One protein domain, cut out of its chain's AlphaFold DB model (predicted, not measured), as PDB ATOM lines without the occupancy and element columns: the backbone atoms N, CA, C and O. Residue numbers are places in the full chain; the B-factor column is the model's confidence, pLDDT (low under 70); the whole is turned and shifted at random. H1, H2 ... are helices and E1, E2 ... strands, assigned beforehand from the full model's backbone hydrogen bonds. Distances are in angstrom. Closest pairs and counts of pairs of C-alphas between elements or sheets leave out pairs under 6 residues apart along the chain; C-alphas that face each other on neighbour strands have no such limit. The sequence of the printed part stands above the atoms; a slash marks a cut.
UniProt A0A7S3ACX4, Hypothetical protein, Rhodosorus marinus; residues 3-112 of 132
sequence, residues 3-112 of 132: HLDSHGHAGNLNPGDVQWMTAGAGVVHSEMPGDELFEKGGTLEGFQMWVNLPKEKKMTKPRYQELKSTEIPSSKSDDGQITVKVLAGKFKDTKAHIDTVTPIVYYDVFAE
ATOM      1  N   HIS A   3      32.761  -9.983-123.854       96.25
ATOM      2  CA  HIS A   3      32.087 -10.704-122.784       96.25
ATOM      3  C   HIS A   3      32.998 -10.865-121.573       96.25
ATOM      4  O   HIS A   3      34.220 -10.943-121.705       96.25
ATOM      5  N   LEU A   4      32.378 -10.944-120.400       96.38
ATOM      6  CA  LEU A   4      33.021 -11.257-119.127       96.38
ATOM      7  C   LEU A   4      32.045 -12.054-118.266       96.38
ATOM      8  O   LEU A   4      30.886 -11.664-118.124       96.38
ATOM      9  N   ASP A   5      32.507 -13.143-117.659       96.50
ATOM     10  CA  ASP A   5      31.734 -13.908-116.689       96.50
ATOM     11  C   ASP A   5      32.224 -13.728-115.242       96.50
ATOM     12  O   ASP A   5      33.317 -13.241-114.951       96.50
ATOM     13  N   SER A   6      31.372 -14.144-114.311       92.69
ATOM     14  CA  SER A   6      31.613 -14.141-112.860       92.69
ATOM     15  C   SER A   6      32.761 -15.049-112.394       92.69
ATOM     16  O   SER A   6      33.190 -14.930-111.248       92.69
ATOM     17  N   HIS A   7      33.270 -15.932-113.255       91.06
ATOM     18  CA  HIS A   7      34.438 -16.775-113.001       91.06
ATOM     19  C   HIS A   7      35.714 -16.216-113.660       91.06
ATOM     20  O   HIS A   7      36.765 -16.852-113.586       91.06
ATOM     21  N   GLY A   8      35.639 -15.025-114.267       92.69
ATOM     22  CA  GLY A   8      36.757 -14.330-114.899       92.69
ATOM     23  C   GLY A   8      37.022 -14.730-116.352       92.69
ATOM     24  O   GLY A   8      38.028 -14.296-116.909       92.69
ATOM     25  N   HIS A   9      36.162 -15.537-116.982       94.44
ATOM     26  CA  HIS A   9      36.280 -15.829-118.408       94.44
ATOM     27  C   HIS A   9      35.862 -14.605-119.221       94.44
ATOM     28  O   HIS A   9      34.744 -14.110-119.078       94.44
ATOM     29  N   ALA A  10      36.756 -14.120-120.078       95.56
ATOM     30  CA  ALA A  10      36.538 -12.920-120.869       95.56
ATOM     31  C   ALA A  10      37.128 -13.063-122.267       95.56
ATOM     32  O   ALA A  10      38.096 -13.797-122.467       95.56
ATOM     33  N   GLY A  11      36.572 -12.318-123.216       94.12
ATOM     34  CA  GLY A  11      37.009 -12.381-124.601       94.12
ATOM     35  C   GLY A  11      36.314 -11.376-125.505       94.12
ATOM     36  O   GLY A  11      35.351 -10.700-125.133       94.12
ATOM     37  N   ASN A  12      36.856 -11.278-126.718       94.06
ATOM     38  CA  ASN A  12      36.408 -10.365-127.758       94.06
ATOM     39  C   ASN A  12      35.956 -11.165-128.981       94.06
ATOM     40  O   ASN A  12      36.745 -11.908-129.577       94.06
ATOM     41  N   LEU A  13      34.705 -10.951-129.378       95.31
ATOM     42  CA  LEU A  13      34.124 -11.460-130.613       95.31
ATOM     43  C   LEU A  13      34.175 -10.384-131.697       95.31
ATOM     44  O   LEU A  13      33.542  -9.326-131.573       95.31
ATOM     45  N   ASN A  14      34.933 -10.681-132.749       95.25
ATOM     46  CA  ASN A  14      35.012  -9.890-133.971       95.25
ATOM     47  C   ASN A  14      33.937 -10.335-134.981       95.25
ATOM     48  O   ASN A  14      33.298 -11.371-134.783       95.25
ATOM     49  N   PRO A  15      33.722  -9.588-136.080       94.81
ATOM     50  CA  PRO A  15      32.796 -10.001-137.130       94.81
ATOM     51  C   PRO A  15      33.070 -11.425-137.643       94.81
ATOM     52  O   PRO A  15      34.169 -11.745-138.096       94.81
ATOM     53  N   GLY A  16      32.043 -12.274-137.580       95.69
ATOM     54  CA  GLY A  16      32.101 -13.677-137.994       95.69
ATOM     55  C   GLY A  16      32.707 -14.643-136.970       95.69
ATOM     56  O   GLY A  16      32.713 -15.840-137.242       95.69
ATOM     57  N   ASP A  17      33.203 -14.164-135.826       97.75
ATOM     58  CA  ASP A  17      33.585 -15.036-134.711       97.75
ATOM     59  C   ASP A  17      32.330 -15.652-134.070       97.75
ATOM     60  O   ASP A  17      31.240 -15.077-134.104       97.75
ATOM     61  N   VAL A  18      32.490 -16.819-133.447       97.81
ATOM     62  CA  VAL A  18      31.408 -17.531-132.758       97.81
ATOM     63  C   VAL A  18      31.814 -17.811-131.321       97.81
ATOM     64  O   VAL A  18      32.890 -18.349-131.072       97.81
ATOM     65  N   GLN A  19      30.907 -17.529-130.387       98.06
ATOM     66  CA  GLN A  19      30.949 -18.085-129.040       98.06
ATOM     67  C   GLN A  19      29.804 -19.080-128.860       98.06
ATOM     68  O   GLN A  19      28.631 -18.756-129.039       98.06
ATOM     69  N   TRP A  20      30.150 -20.294-128.444       98.06
ATOM     70  CA  TRP A  20      29.208 -21.326-128.038       98.06
ATOM     71  C   TRP A  20      29.319 -21.570-126.536       98.06
ATOM     72  O   TRP A  20      30.127 -22.374-126.057       98.06
ATOM     73  N   MET A  21      28.474 -20.871-125.781       97.75
ATOM     74  CA  MET A  21      28.389 -20.998-124.331       97.75
ATOM     75  C   MET A  21      27.384 -22.087-123.936       97.75
ATOM     76  O   MET A  21      26.198 -22.022-124.251       97.75
ATOM     77  N   THR A  22      27.841 -23.084-123.181       97.88
ATOM     78  CA  THR A  22      26.952 -23.994-122.447       97.88
ATOM     79  C   THR A  22      26.792 -23.460-121.030       97.88
ATOM     80  O   THR A  22      27.698 -23.632-120.220       97.88
ATOM     81  N   ALA A  23      25.652 -22.835-120.718       97.75
ATOM     82  CA  ALA A  23      25.408 -22.264-119.388       97.75
ATOM     83  C   ALA A  23      25.267 -23.333-118.288       97.75
ATOM     84  O   ALA A  23      25.765 -23.153-117.181       97.75
ATOM     85  N   GLY A  24      24.613 -24.463-118.588       97.44
ATOM     86  CA  GLY A  24      24.486 -25.591-117.659       97.44
ATOM     87  C   GLY A  24      23.958 -25.183-116.279       97.44
ATOM     88  O   GLY A  24      22.922 -24.527-116.179       97.44
ATOM     89  N   ALA A  25      24.690 -25.562-115.227       97.25
ATOM     90  CA  ALA A  25      24.344 -25.291-113.831       97.25
ATOM     91  C   ALA A  25      24.237 -23.794-113.471       97.25
ATOM     92  O   ALA A  25      23.690 -23.476-112.416       97.25
ATOM     93  N   GLY A  26      24.730 -22.889-114.323       97.06
ATOM     94  CA  GLY A  26      24.550 -21.448-114.176       97.06
ATOM     95  C   GLY A  26      25.791 -20.648-114.557       97.06
ATOM     96  O   GLY A  26      26.916 -21.034-114.250       97.06
ATOM     97  N   VAL A  27      25.563 -19.503-115.197       97.06
ATOM     98  CA  VAL A  27      26.574 -18.495-115.529       97.06
ATOM     99  C   VAL A  27      25.960 -17.125-115.269       97.06
ATOM    100  O   VAL A  27      24.842 -16.857-115.703       97.06
ATOM    101  N   VAL A  28      26.696 -16.257-114.578       97.75
ATOM    102  CA  VAL A  28      26.430 -14.813-114.558       97.75
ATOM    103  C   VAL A  28      27.495 -14.161-115.428       97.75
ATOM    104  O   VAL A  28      28.681 -14.385-115.172       97.75
ATOM    105  N   HIS A  29      27.082 -13.410-116.448       98.06
ATOM    106  CA  HIS A  29      27.970 -12.770-117.419       98.06
ATOM    107  C   HIS A  29      27.393 -11.453-117.949       98.06
ATOM    108  O   HIS A  29      26.203 -11.179-117.782       98.06
ATOM    109  N   SER A  30      28.248 -10.658-118.586       96.75
ATOM    110  CA  SER A  30      27.892  -9.489-119.383       96.75
ATOM    111  C   SER A  30      28.338  -9.673-120.832       96.75
ATOM    112  O   SER A  30      29.335 -10.342-121.109       96.75
ATOM    113  N   GLU A  31      27.600  -9.055-121.751       96.44
ATOM    114  CA  GLU A  31      27.927  -8.958-123.174       96.44
ATOM    115  C   GLU A  31      27.721  -7.498-123.587       96.44
ATOM    116  O   GLU A  31      26.600  -6.990-123.554       96.44
ATOM    117  N   MET A  32      28.806  -6.797-123.913       94.75
ATOM    118  CA  MET A  32      28.799  -5.356-124.183       94.75
ATOM    119  C   MET A  32      29.327  -5.056-125.594       94.75
ATOM    120  O   MET A  32      30.130  -5.823-126.145       94.75
ATOM    121  N   PRO A  33      28.920  -3.932-126.214       93.31
ATOM    122  CA  PRO A  33      29.646  -3.370-127.351       93.31
ATOM    123  C   PRO A  33      31.154  -3.321-127.066       93.31
ATOM    124  O   PRO A  33      31.551  -3.088-125.930       93.31
ATOM    125  N   GLY A  34      31.991  -3.565-128.080       89.75
ATOM    126  CA  GLY A  34      33.439  -3.412-127.895       89.75
ATOM    127  C   GLY A  34      33.840  -1.958-127.714       89.75
ATOM    128  O   GLY A  34      33.127  -1.090-128.212       89.75
ATOM    129  N   ASP A  35      34.974  -1.716-127.053       89.00
ATOM    130  CA  ASP A  35      35.452  -0.367-126.705       89.00
ATOM    131  C   ASP A  35      35.388   0.593-127.895       89.00
ATOM    132  O   ASP A  35      34.801   1.664-127.801       89.00
ATOM    133  N   GLU A  36      35.873   0.163-129.063       87.94
ATOM    134  CA  GLU A  36      35.831   0.987-130.273       87.94
ATOM    135  C   GLU A  36      34.401   1.359-130.693       87.94
ATOM    136  O   GLU A  36      34.143   2.502-131.067       87.94
ATOM    137  N   LEU A  37      33.462   0.414-130.611       90.69
ATOM    138  CA  LEU A  37      32.060   0.653-130.945       90.69
ATOM    139  C   LEU A  37      31.374   1.536-129.893       90.69
ATOM    140  O   LEU A  37      30.500   2.329-130.234       90.69
ATOM    141  N   PHE A  38      31.766   1.399-128.627       88.62
ATOM    142  CA  PHE A  38      31.266   2.211-127.524       88.62
ATOM    143  C   PHE A  38      31.748   3.666-127.629       88.62
ATOM    144  O   PHE A  38      30.961   4.588-127.438       88.62
ATOM    145  N   GLU A  39      33.019   3.873-127.980       92.81
ATOM    146  CA  GLU A  39      33.642   5.193-128.101       92.81
ATOM    147  C   GLU A  39      33.268   5.921-129.396       92.81
ATOM    148  O   GLU A  39      32.942   7.108-129.375       92.81
ATOM    149  N   LYS A  40      33.345   5.229-130.539       94.75
ATOM    150  CA  LYS A  40      33.202   5.851-131.867       94.75
ATOM    151  C   LYS A  40      31.795   5.723-132.442       94.75
ATOM    152  O   LYS A  40      31.483   6.374-133.439       94.75
ATOM    153  N   GLY A  41      30.947   4.896-131.834       91.19
ATOM    154  CA  GLY A  41      29.673   4.497-132.415       91.19
ATOM    155  C   GLY A  41      29.843   3.572-133.625       91.19
ATOM    156  O   GLY A  41      30.948   3.256-134.067       91.19
ATOM    157  N   GLY A  42      28.718   3.106-134.163       90.88
ATOM    158  CA  GLY A  42      28.668   2.182-135.295       90.88
ATOM    159  C   GLY A  42      27.495   1.214-135.170       90.88
ATOM    160  O   GLY A  42      26.577   1.438-134.384       90.88
ATOM    161  N   THR A  43      27.528   0.127-135.941       90.44
ATOM    162  CA  THR A  43      26.486  -0.911-135.903       90.44
ATOM    163  C   THR A  43      27.047  -2.206-135.330       90.44
ATOM    164  O   THR A  43      28.063  -2.703-135.809       90.44
ATOM    165  N   LEU A  44      26.361  -2.763-134.329       91.31
ATOM    166  CA  LEU A  44      26.535  -4.154-133.920       91.31
ATOM    167  C   LEU A  44      25.451  -4.987-134.602       91.31
ATOM    168  O   LEU A  44      24.267  -4.793-134.334       91.31
ATOM    169  N   GLU A  45      25.858  -5.915-135.459       93.19
ATOM    170  CA  GLU A  45      24.978  -6.911-136.066       93.19
ATOM    171  C   GLU A  45      25.470  -8.298-135.656       93.19
ATOM    172  O   GLU A  45      26.667  -8.588-135.714       93.19
ATOM    173  N   GLY A  46      24.560  -9.142-135.182       94.25
ATOM    174  CA  GLY A  46      24.896 -10.470-134.694       94.25
ATOM    175  C   GLY A  46      23.656 -11.280-134.348       94.25
ATOM    176  O   GLY A  46      22.556 -10.744-134.215       94.25
ATOM    177  N   PHE A  47      23.858 -12.583-134.186       96.12
ATOM    178  CA  PHE A  47      22.815 -13.532-133.822       96.12
ATOM    179  C   PHE A  47      23.101 -14.119-132.450       96.12
ATOM    180  O   PHE A  47      24.226 -14.523-132.164       96.12
ATOM    181  N   GLN A  48      22.061 -14.232-131.627       97.50
ATOM    182  CA  GLN A  48      22.110 -14.990-130.386       97.50
ATOM    183  C   GLN A  48      21.003 -16.038-130.412       97.50
ATOM    184  O   GLN A  48      19.829 -15.718-130.591       97.50
ATOM    185  N   MET A  49      21.385 -17.305-130.249       96.69
ATOM    186  CA  MET A  49      20.454 -18.428-130.273       96.69
ATOM    187  C   MET A  49      20.611 -19.279-129.020       96.69
ATOM    188  O   MET A  49      21.710 -19.698-128.664       96.69
ATOM    189  N   TRP A  50      19.492 -19.568-128.359       97.81
ATOM    190  CA  TRP A  50      19.466 -20.444-127.191       97.81
ATOM    191  C   TRP A  50      19.049 -21.854-127.589       97.81
ATOM    192  O   TRP A  50      17.929 -22.094-128.041       97.81
ATOM    193  N   VAL A  51      19.954 -22.805-127.377       97.06
ATOM    194  CA  VAL A  51      19.710 -24.227-127.620       97.06
ATOM    195  C   VAL A  51      19.453 -24.913-126.285       97.06
ATOM    196  O   VAL A  51      20.299 -24.914-125.393       97.06
ATOM    197  N   ASN A  52      18.267 -25.500-126.130       97.62
ATOM    198  CA  ASN A  52      17.904 -26.185-124.892       97.62
ATOM    199  C   ASN A  52      18.786 -27.424-124.665       97.62
ATOM    200  O   ASN A  52      19.059 -28.170-125.605       97.62
ATOM    201  N   LEU A  53      19.160 -27.682-123.410       98.25
ATOM    202  CA  LEU A  53      19.843 -28.910-122.993       98.25
ATOM    203  C   LEU A  53      18.841 -30.009-122.599       98.25
ATOM    204  O   LEU A  53      17.814 -29.693-121.977       98.25
ATOM    205  N   PRO A  54      19.159 -31.295-122.860       97.62
ATOM    206  CA  PRO A  54      18.437 -32.430-122.293       97.62
ATOM    207  C   PRO A  54      18.378 -32.343-120.767       97.62
ATOM    208  O   PRO A  54      19.287 -31.793-120.139       97.62
ATOM    209  N   LYS A  55      17.318 -32.890-120.160       98.31
ATOM    210  CA  LYS A  55      17.046 -32.786-118.713       98.31
ATOM    211  C   LYS A  55      18.266 -33.181-117.874       98.31
ATOM    212  O   LYS A  55      18.656 -32.449-116.972       98.31
ATOM    213  N   GLU A  56      18.887 -34.298-118.218       97.88
ATOM    214  CA  GLU A  56      20.050 -34.892-117.565       97.88
ATOM    215  C   GLU A  56      21.348 -34.088-117.737       97.88
ATOM    216  O   GLU A  56      22.305 -34.299-116.996       97.88
ATOM    217  N   LYS A  57      21.395 -33.144-118.687       98.12
ATOM    218  CA  LYS A  57      22.554 -32.273-118.935       98.12
ATOM    219  C   LYS A  57      22.373 -30.851-118.410       98.12
ATOM    220  O   LYS A  57      23.326 -30.079-118.450       98.12
ATOM    221  N   LYS A  58      21.197 -30.498-117.878       98.25
ATOM    222  CA  LYS A  58      20.904 -29.132-117.407       98.25
ATOM    223  C   LYS A  58      21.829 -28.646-116.294       98.25
ATOM    224  O   LYS A  58      22.081 -27.457-116.236       98.25
ATOM    225  N   MET A  59      22.372 -29.545-115.473       98.25
ATOM    226  CA  MET A  59      23.291 -29.203-114.378       98.25
ATOM    227  C   MET A  59      24.766 -29.473-114.713       98.25
ATOM    228  O   MET A  59      25.589 -29.597-113.810       98.25
ATOM    229  N   THR A  60      25.124 -29.605-115.997       97.62
ATOM    230  CA  THR A  60      26.535 -29.737-116.388       97.62
ATOM    231  C   THR A  60      27.328 -28.492-115.991       97.62
ATOM    232  O   THR A  60      26.777 -27.391-115.949       97.62
ATOM    233  N   LYS A  61      28.632 -28.649-115.740       96.94
ATOM    234  CA  LYS A  61      29.518 -27.500-115.526       96.94
ATOM    235  C   LYS A  61      29.461 -26.575-116.754       96.94
ATOM    236  O   LYS A  61      29.476 -27.102-117.876       96.94
ATOM    237  N   PRO A  62      29.417 -25.244-116.564       97.06
ATOM    238  CA  PRO A  62      29.522 -24.315-117.672       97.06
ATOM    239  C   PRO A  62      30.788 -24.542-118.499       97.06
ATOM    240  O   PRO A  62      31.833 -24.915-117.959       97.06
ATOM    241  N   ARG A  63      30.697 -24.314-119.810       96.00
ATOM    242  CA  ARG A  63      31.858 -24.321-120.710       96.00
ATOM    243  C   ARG A  63      31.665 -23.360-121.876       96.00
ATOM    244  O   ARG A  63      30.534 -23.137-122.308       96.00
ATOM    245  N   TYR A  64      32.779 -22.894-122.419       97.06
ATOM    246  CA  TYR A  64      32.847 -22.056-123.611       97.06
ATOM    247  C   TYR A  64      33.600 -22.793-124.716       97.06
ATOM    248  O   TYR A  64      34.538 -23.543-124.447       97.06
ATOM    249  N   GLN A  65      33.162 -22.594-125.951       97.50
ATOM    250  CA  GLN A  65      33.918 -22.916-127.156       97.50
ATOM    251  C   GLN A  65      33.872 -21.670-128.024       97.50
ATOM    252  O   GLN A  65      32.787 -21.174-128.321       97.50
ATOM    253  N   GLU A  66      35.031 -21.153-128.396       97.06
ATOM    254  CA  GLU A  66      35.144 -19.929-129.178       97.06
ATOM    255  C   GLU A  66      35.928 -20.233-130.437       97.06
ATOM    256  O   GLU A  66      36.944 -20.921-130.381       97.06
ATOM    257  N   LEU A  67      35.423 -19.753-131.567       97.38
ATOM    258  CA  LEU A  67      36.065 -19.915-132.861       97.38
ATOM    259  C   LEU A  67      36.194 -18.557-133.522       97.38
ATOM    260  O   LEU A  67      35.221 -17.801-133.615       97.38
ATOM    261  N   LYS A  68      37.389 -18.273-134.030       97.94
ATOM    262  CA  LYS A  68      37.585 -17.170-134.957       97.94
ATOM    263  C   LYS A  68      36.910 -17.483-136.279       97.94
ATOM    264  O   LYS A  68      36.855 -18.636-136.700       97.94
ATOM    265  N   SER A  69      36.449 -16.449-136.977       97.50
ATOM    266  CA  SER A  69      35.825 -16.585-138.303       97.50
ATOM    267  C   SER A  69      36.667 -17.429-139.276       97.50
ATOM    268  O   SER A  69      36.125 -18.201-140.065       97.50
ATOM    269  N   THR A  70      37.999 -17.335-139.181       97.44
ATOM    270  CA  THR A  70      38.968 -18.090-139.998       97.44
ATOM    271  C   THR A  70      39.075 -19.573-139.644       97.44
ATOM    272  O   THR A  70      39.608 -20.347-140.431       97.44
ATOM    273  N   GLU A  71      38.597 -19.974-138.468       97.69
ATOM    274  CA  GLU A  71      38.611 -21.357-137.984       97.69
ATOM    275  C   GLU A  71      37.290 -22.078-138.265       97.69
ATOM    276  O   GLU A  71      37.203 -23.290-138.067       97.69
ATOM    277  N   ILE A  72      36.257 -21.355-138.712       98.25
ATOM    278  CA  ILE A  72      34.956 -21.941-139.031       98.25
ATOM    279  C   ILE A  72      35.064 -22.654-140.382       98.25
ATOM    280  O   ILE A  72      35.293 -22.006-141.409       98.25
ATOM    281  N   PRO A  73      34.873 -23.982-140.417       98.12
ATOM    282  CA  PRO A  73      35.008 -24.740-141.645       98.12
ATOM    283  C   PRO A  73      33.850 -24.413-142.596       98.12
ATOM    284  O   PRO A  73      32.705 -24.226-142.173       98.12
ATOM    285  N   SER A  74      34.142 -24.343-143.893       97.75
ATOM    286  CA  SER A  74      33.158 -24.014-144.923       97.75
ATOM    287  C   SER A  74      33.195 -24.992-146.095       97.75
ATOM    288  O   SER A  74      34.160 -25.725-146.304       97.75
ATOM    289  N   SER A  75      32.097 -25.038-146.842       97.06
ATOM    290  CA  SER A  75      31.957 -25.769-148.101       97.06
ATOM    291  C   SER A  75      31.251 -24.885-149.118       97.06
ATOM    292  O   SER A  75      30.578 -23.924-148.749       97.06
ATOM    293  N   LYS A  76      31.344 -25.240-150.400       96.00
ATOM    294  CA  LYS A  76      30.542 -24.622-151.459       96.00
ATOM    295  C   LYS A  76      29.391 -25.523-151.923       96.00
ATOM    296  O   LYS A  76      29.426 -26.749-151.732       96.00
ATOM    297  N   SER A  77      28.365 -24.913-152.511       94.75
ATOM    298  CA  SER A  77      27.379 -25.591-153.362       94.75
ATOM    299  C   SER A  77      28.054 -26.239-154.574       94.75
ATOM    300  O   SER A  77      29.216 -25.962-154.873       94.75
ATOM    301  N   ASP A  78      27.332 -27.124-155.259       91.75
ATOM    302  CA  ASP A  78      27.875 -27.854-156.414       91.75
ATOM    303  C   ASP A  78      28.198 -26.920-157.588       91.75
ATOM    304  O   ASP A  78      29.175 -27.138-158.301       91.75
ATOM    305  N   ASP A  79      27.434 -25.836-157.738       91.56
ATOM    306  CA  ASP A  79      27.682 -24.772-158.717       91.56
ATOM    307  C   ASP A  79      28.763 -23.763-158.274       91.56
ATOM    308  O   ASP A  79      29.171 -22.905-159.056       91.56
ATOM    309  N   GLY A  80      29.251 -23.854-157.030       93.75
ATOM    310  CA  GLY A  80      30.270 -22.969-156.466       93.75
ATOM    311  C   GLY A  80      29.793 -21.560-156.082       93.75
ATOM    312  O   GLY A  80      30.621 -20.758-155.641       93.75
ATOM    313  N   GLN A  81      28.499 -21.263-156.230       95.56
ATOM    314  CA  GLN A  81      27.920 -19.919-156.085       95.56
ATOM    315  C   GLN A  81      27.517 -19.583-154.646       95.56
ATOM    316  O   GLN A  81      27.436 -18.409-154.277       95.56
ATOM    317  N   ILE A  82      27.277 -20.610-153.829       96.94
ATOM    318  CA  ILE A  82      26.856 -20.492-152.436       96.94
ATOM    319  C   ILE A  82      27.962 -21.039-151.539       96.94
ATOM    320  O   ILE A  82      28.448 -22.155-151.728       96.94
ATOM    321  N   THR A  83      28.347 -20.258-150.537       97.44
ATOM    322  CA  THR A  83      29.250 -20.669-149.462       97.44
ATOM    323  C   THR A  83      28.436 -21.017-148.223       97.44
ATOM    324  O   THR A  83      27.563 -20.265-147.808       97.44
ATOM    325  N   VAL A  84      28.741 -22.158-147.612       97.88
ATOM    326  CA  VAL A  84      28.106 -22.655-146.391       97.88
ATOM    327  C   VAL A  84      29.177 -22.778-145.316       97.88
ATOM    328  O   VAL A  84      30.019 -23.675-145.381       97.88
ATOM    329  N   LYS A  85      29.160 -21.890-144.323       98.12
ATOM    330  CA  LYS A  85      29.940 -22.034-143.089       98.12
ATOM    331  C   LYS A  85      29.210 -22.974-142.133       98.12
ATOM    332  O   LYS A  85      28.009 -22.834-141.902       98.12
ATOM    333  N   VAL A  86      29.937 -23.927-141.557       98.25
ATOM    334  CA  VAL A  86      29.382 -24.996-140.718       98.25
ATOM    335  C   VAL A  86      29.682 -24.705-139.248       98.25
ATOM    336  O   VAL A  86      30.713 -25.119-138.719       98.25
ATOM    337  N   LEU A  87      28.775 -23.980-138.583       98.12
ATOM    338  CA  LEU A  87      28.917 -23.593-137.174       98.12
ATOM    339  C   LEU A  87      28.603 -24.768-136.238       98.12
ATOM    340  O   LEU A  87      29.285 -24.961-135.238       98.12
ATOM    341  N   ALA A  88      27.596 -25.578-136.569       97.75
ATOM    342  CA  ALA A  88      27.262 -26.802-135.844       97.75
ATOM    343  C   ALA A  88      26.800 -27.907-136.802       97.75
ATOM    344  O   ALA A  88      26.132 -27.638-137.802       97.75
ATOM    345  N   GLY A  89      27.120 -29.158-136.466       96.25
ATOM    346  CA  GLY A  89      26.750 -30.327-137.263       96.25
ATOM    347  C   GLY A  89      27.730 -30.614-138.404       96.25
ATOM    348  O   GLY A  89      28.947 -30.490-138.245       96.25
ATOM    349  N   LYS A  90      27.201 -31.073-139.540       96.50
ATOM    350  CA  LYS A  90      27.978 -31.487-140.713       96.50
ATOM    351  C   LYS A  90      27.198 -31.171-141.986       96.50
ATOM    352  O   LYS A  90      26.031 -31.535-142.087       96.50
ATOM    353  N   PHE A  91      27.867 -30.576-142.965       96.62
ATOM    354  CA  PHE A  91      27.343 -30.352-144.308       96.62
ATOM    355  C   PHE A  91      28.312 -30.939-145.336       96.62
ATOM    356  O   PHE A  91      29.492 -30.587-145.335       96.62
ATOM    357  N   LYS A  92      27.827 -31.842-146.202       93.88
ATOM    358  CA  LYS A  92      28.680 -32.675-147.077       93.88
ATOM    359  C   LYS A  92      29.799 -33.317-146.256       93.88
ATOM    360  O   LYS A  92      29.488 -33.897-145.227       93.88
ATOM    361  N   ASP A  93      31.068 -33.191-146.637       94.88
ATOM    362  CA  ASP A  93      32.207 -33.711-145.867       94.88
ATOM    363  C   ASP A  93      32.756 -32.728-144.822       94.88
ATOM    364  O   ASP A  93      33.623 -33.085-144.024       94.88
ATOM    365  N   THR A  94      32.197 -31.521-144.751       97.62
ATOM    366  CA  THR A  94      32.631 -30.464-143.837       97.62
ATOM    367  C   THR A  94      31.913 -30.580-142.495       97.62
ATOM    368  O   THR A  94      30.688 -30.473-142.406       97.62
ATOM    369  N   LYS A  95      32.676 -30.786-141.420       97.62
ATOM    370  CA  LYS A  95      32.169 -30.928-140.048       97.62
ATOM    371  C   LYS A  95      32.543 -29.708-139.209       97.62
ATOM    372  O   LYS A  95      33.682 -29.264-139.285       97.62
ATOM    373  N   ALA A  96      31.616 -29.220-138.384       98.00
ATOM    374  CA  ALA A  96      31.892 -28.160-137.417       98.00
ATOM    375  C   ALA A  96      32.994 -28.559-136.422       98.00
ATOM    376  O   ALA A  96      33.089 -29.720-136.011       98.00
ATOM    377  N   HIS A  97      33.766 -27.571-135.968       98.00
ATOM    378  CA  HIS A  97      34.706 -27.745-134.855       98.00
ATOM    379  C   HIS A  97      34.021 -27.660-133.479       98.00
ATOM    380  O   HIS A  97      34.580 -28.130-132.493       98.00
ATOM    381  N   ILE A  98      32.807 -27.101-133.411       97.31
ATOM    382  CA  ILE A  98      32.024 -27.006-132.176       97.31
ATOM    383  C   ILE A  98      31.425 -28.366-131.820       97.31
ATOM    384  O   ILE A  98      30.704 -28.982-132.607       97.31
ATOM    385  N   ASP A  99      31.664 -28.791-130.584       96.44
ATOM    386  CA  ASP A  99      31.013 -29.936-129.964       96.44
ATOM    387  C   ASP A  99      29.664 -29.528-129.345       96.44
ATOM    388  O   ASP A  99      29.588 -28.663-128.463       96.44
ATOM    389  N   THR A 100      28.579 -30.158-129.797       96.81
ATOM    390  CA  THR A 100      27.211 -29.843-129.366       96.81
ATOM    391  C   THR A 100      26.663 -30.901-128.412       96.81
ATOM    392  O   THR A 100      26.829 -32.101-128.604       96.81
ATOM    393  N   VAL A 101      25.968 -30.456-127.358       96.25
ATOM    394  CA  VAL A 101      25.303 -31.371-126.408       96.25
ATOM    395  C   VAL A 101      23.957 -31.847-126.954       96.25
ATOM    396  O   VAL A 101      23.599 -33.015-126.830       96.25
ATOM    397  N   THR A 102      23.204 -30.925-127.550       94.88
ATOM    398  CA  THR A 102      21.936 -31.211-128.221       94.88
ATOM    399  C   THR A 102      22.214 -31.370-129.711       94.88
ATOM    400  O   THR A 102      22.793 -30.446-130.286       94.88
ATOM    401  N   PRO A 103      21.795 -32.477-130.354       93.75
ATOM    402  CA  PRO A 103      21.941 -32.637-131.796       93.75
ATOM    403  C   PRO A 103      21.271 -31.481-132.543       93.75
ATOM    404  O   PRO A 103      20.062 -31.274-132.431       93.75
ATOM    405  N   ILE A 104      22.070 -30.715-133.280       96.25
ATOM    406  CA  ILE A 104      21.640 -29.530-134.021       96.25
ATOM    407  C   ILE A 104      22.564 -29.304-135.216       96.25
ATOM    408  O   ILE A 104      23.740 -29.671-135.185       96.25
ATOM    409  N   VAL A 105      22.016 -28.667-136.247       97.12
ATOM    410  CA  VAL A 105      22.778 -28.064-137.336       97.12
ATOM    411  C   VAL A 105      22.639 -26.547-137.274       97.12
ATOM    412  O   VAL A 105      21.562 -26.037-136.968       97.12
ATOM    413  N   TYR A 106      23.724 -25.835-137.552       97.81
ATOM    414  CA  TYR A 106      23.719 -24.384-137.708       97.81
ATOM    415  C   TYR A 106      24.637 -24.048-138.869       97.81
ATOM    416  O   TYR A 106      25.843 -24.305-138.804       97.81
ATOM    417  N   TYR A 107      24.057 -23.456-139.909       97.75
ATOM    418  CA  TYR A 107      24.783 -23.003-141.084       97.75
ATOM    419  C   TYR A 107      24.616 -21.495-141.255       97.75
ATOM    420  O   TYR A 107      23.511 -20.979-141.116       97.75
ATOM    421  N   ASP A 108      25.717 -20.819-141.561       97.19
ATOM    422  CA  ASP A 108      25.713 -19.469-142.127       97.19
ATOM    423  C   ASP A 108      25.919 -19.638-143.637       97.19
ATOM    424  O   ASP A 108      26.901 -20.245-144.078       97.19
ATOM    425  N   VAL A 109      24.918 -19.224-144.411       97.06
ATOM    426  CA  VAL A 109      24.805 -19.503-145.843       97.06
ATOM    427  C   VAL A 109      24.839 -18.182-146.587       97.06
ATOM    428  O   VAL A 109      23.949 -17.353-146.428       97.06
ATOM    429  N   PHE A 110      25.845 -18.022-147.436       96.06
ATOM    430  CA  PHE A 110      26.080 -16.805-148.193       96.06
ATOM    431  C   PHE A 110      26.064 -17.093-149.693       96.06
ATOM    432  O   PHE A 110      26.772 -17.984-150.165       96.06
ATOM    433  N   ALA A 111      25.275 -16.329-150.444       94.62
ATOM    434  CA  ALA A 111      25.170 -16.435-151.895       94.62
ATOM    435  C   ALA A 111      25.630 -15.121-152.541       94.62
ATOM    436  O   ALA A 111      24.927 -14.116-152.475       94.62
ATOM    437  N   GLU A 112      26.799 -15.118-153.191       87.88
ATOM    438  CA  GLU A 112      27.279 -13.933-153.932       87.88
ATOM    439  C   GLU A 112      26.491 -13.702-155.224       87.88
ATOM    440  O   GLU A 112      26.403 -12.589-155.743       87.88
TER     441      GLU A 112
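This is residues 3 to 112 of the 132 residues of the protein "Hypothetical protein" of Rhodosorus marinus (UniProt A0A7S3ACX4). With little regular structure, this flat domain has two lobes: small sheets E2-E1-E4 and E3-E5 in one, E6-E7-E8 in the other, and H1 sticking out. The printed part has 110 residues, 42 in eight named strands and, after E4, one named helix: mostly strand, sheets antiparallel. It is only just loose, close to compact, radius of gyration of the C-alphas 15.9 A, spanning 47 by 45 by 18 A.

E1, residues 3 to 5, and E2, 10 to 12, form a hairpin, N 3 to O 11 3.0 A. E4, 29 to 32, neighbours E1, N 30 to O 4 2.9 A. E3, 18 to 22, is antiparallel to E5, 63 to 67, N 20 to O 65 2.8 A. H1, 35 to 40, stands free, every O i to N i+4 pair within hydrogen-bond range. E6, 74 to 76, E7, 82 to 88, and E8, 106 to 111, form a meander, each antiparallel to the strand before, N 85 to O 108 2.8 A.

E1 begins at C-alpha 3 (32.087, -10.704, -122.784); E8, 16.3 A long, ends at C-alpha 111 (25.170, -16.435, -151.895).

Long links join H1 to E5 and E7 to E8. The printed part has no cut; no printed residue is under pLDDT 70.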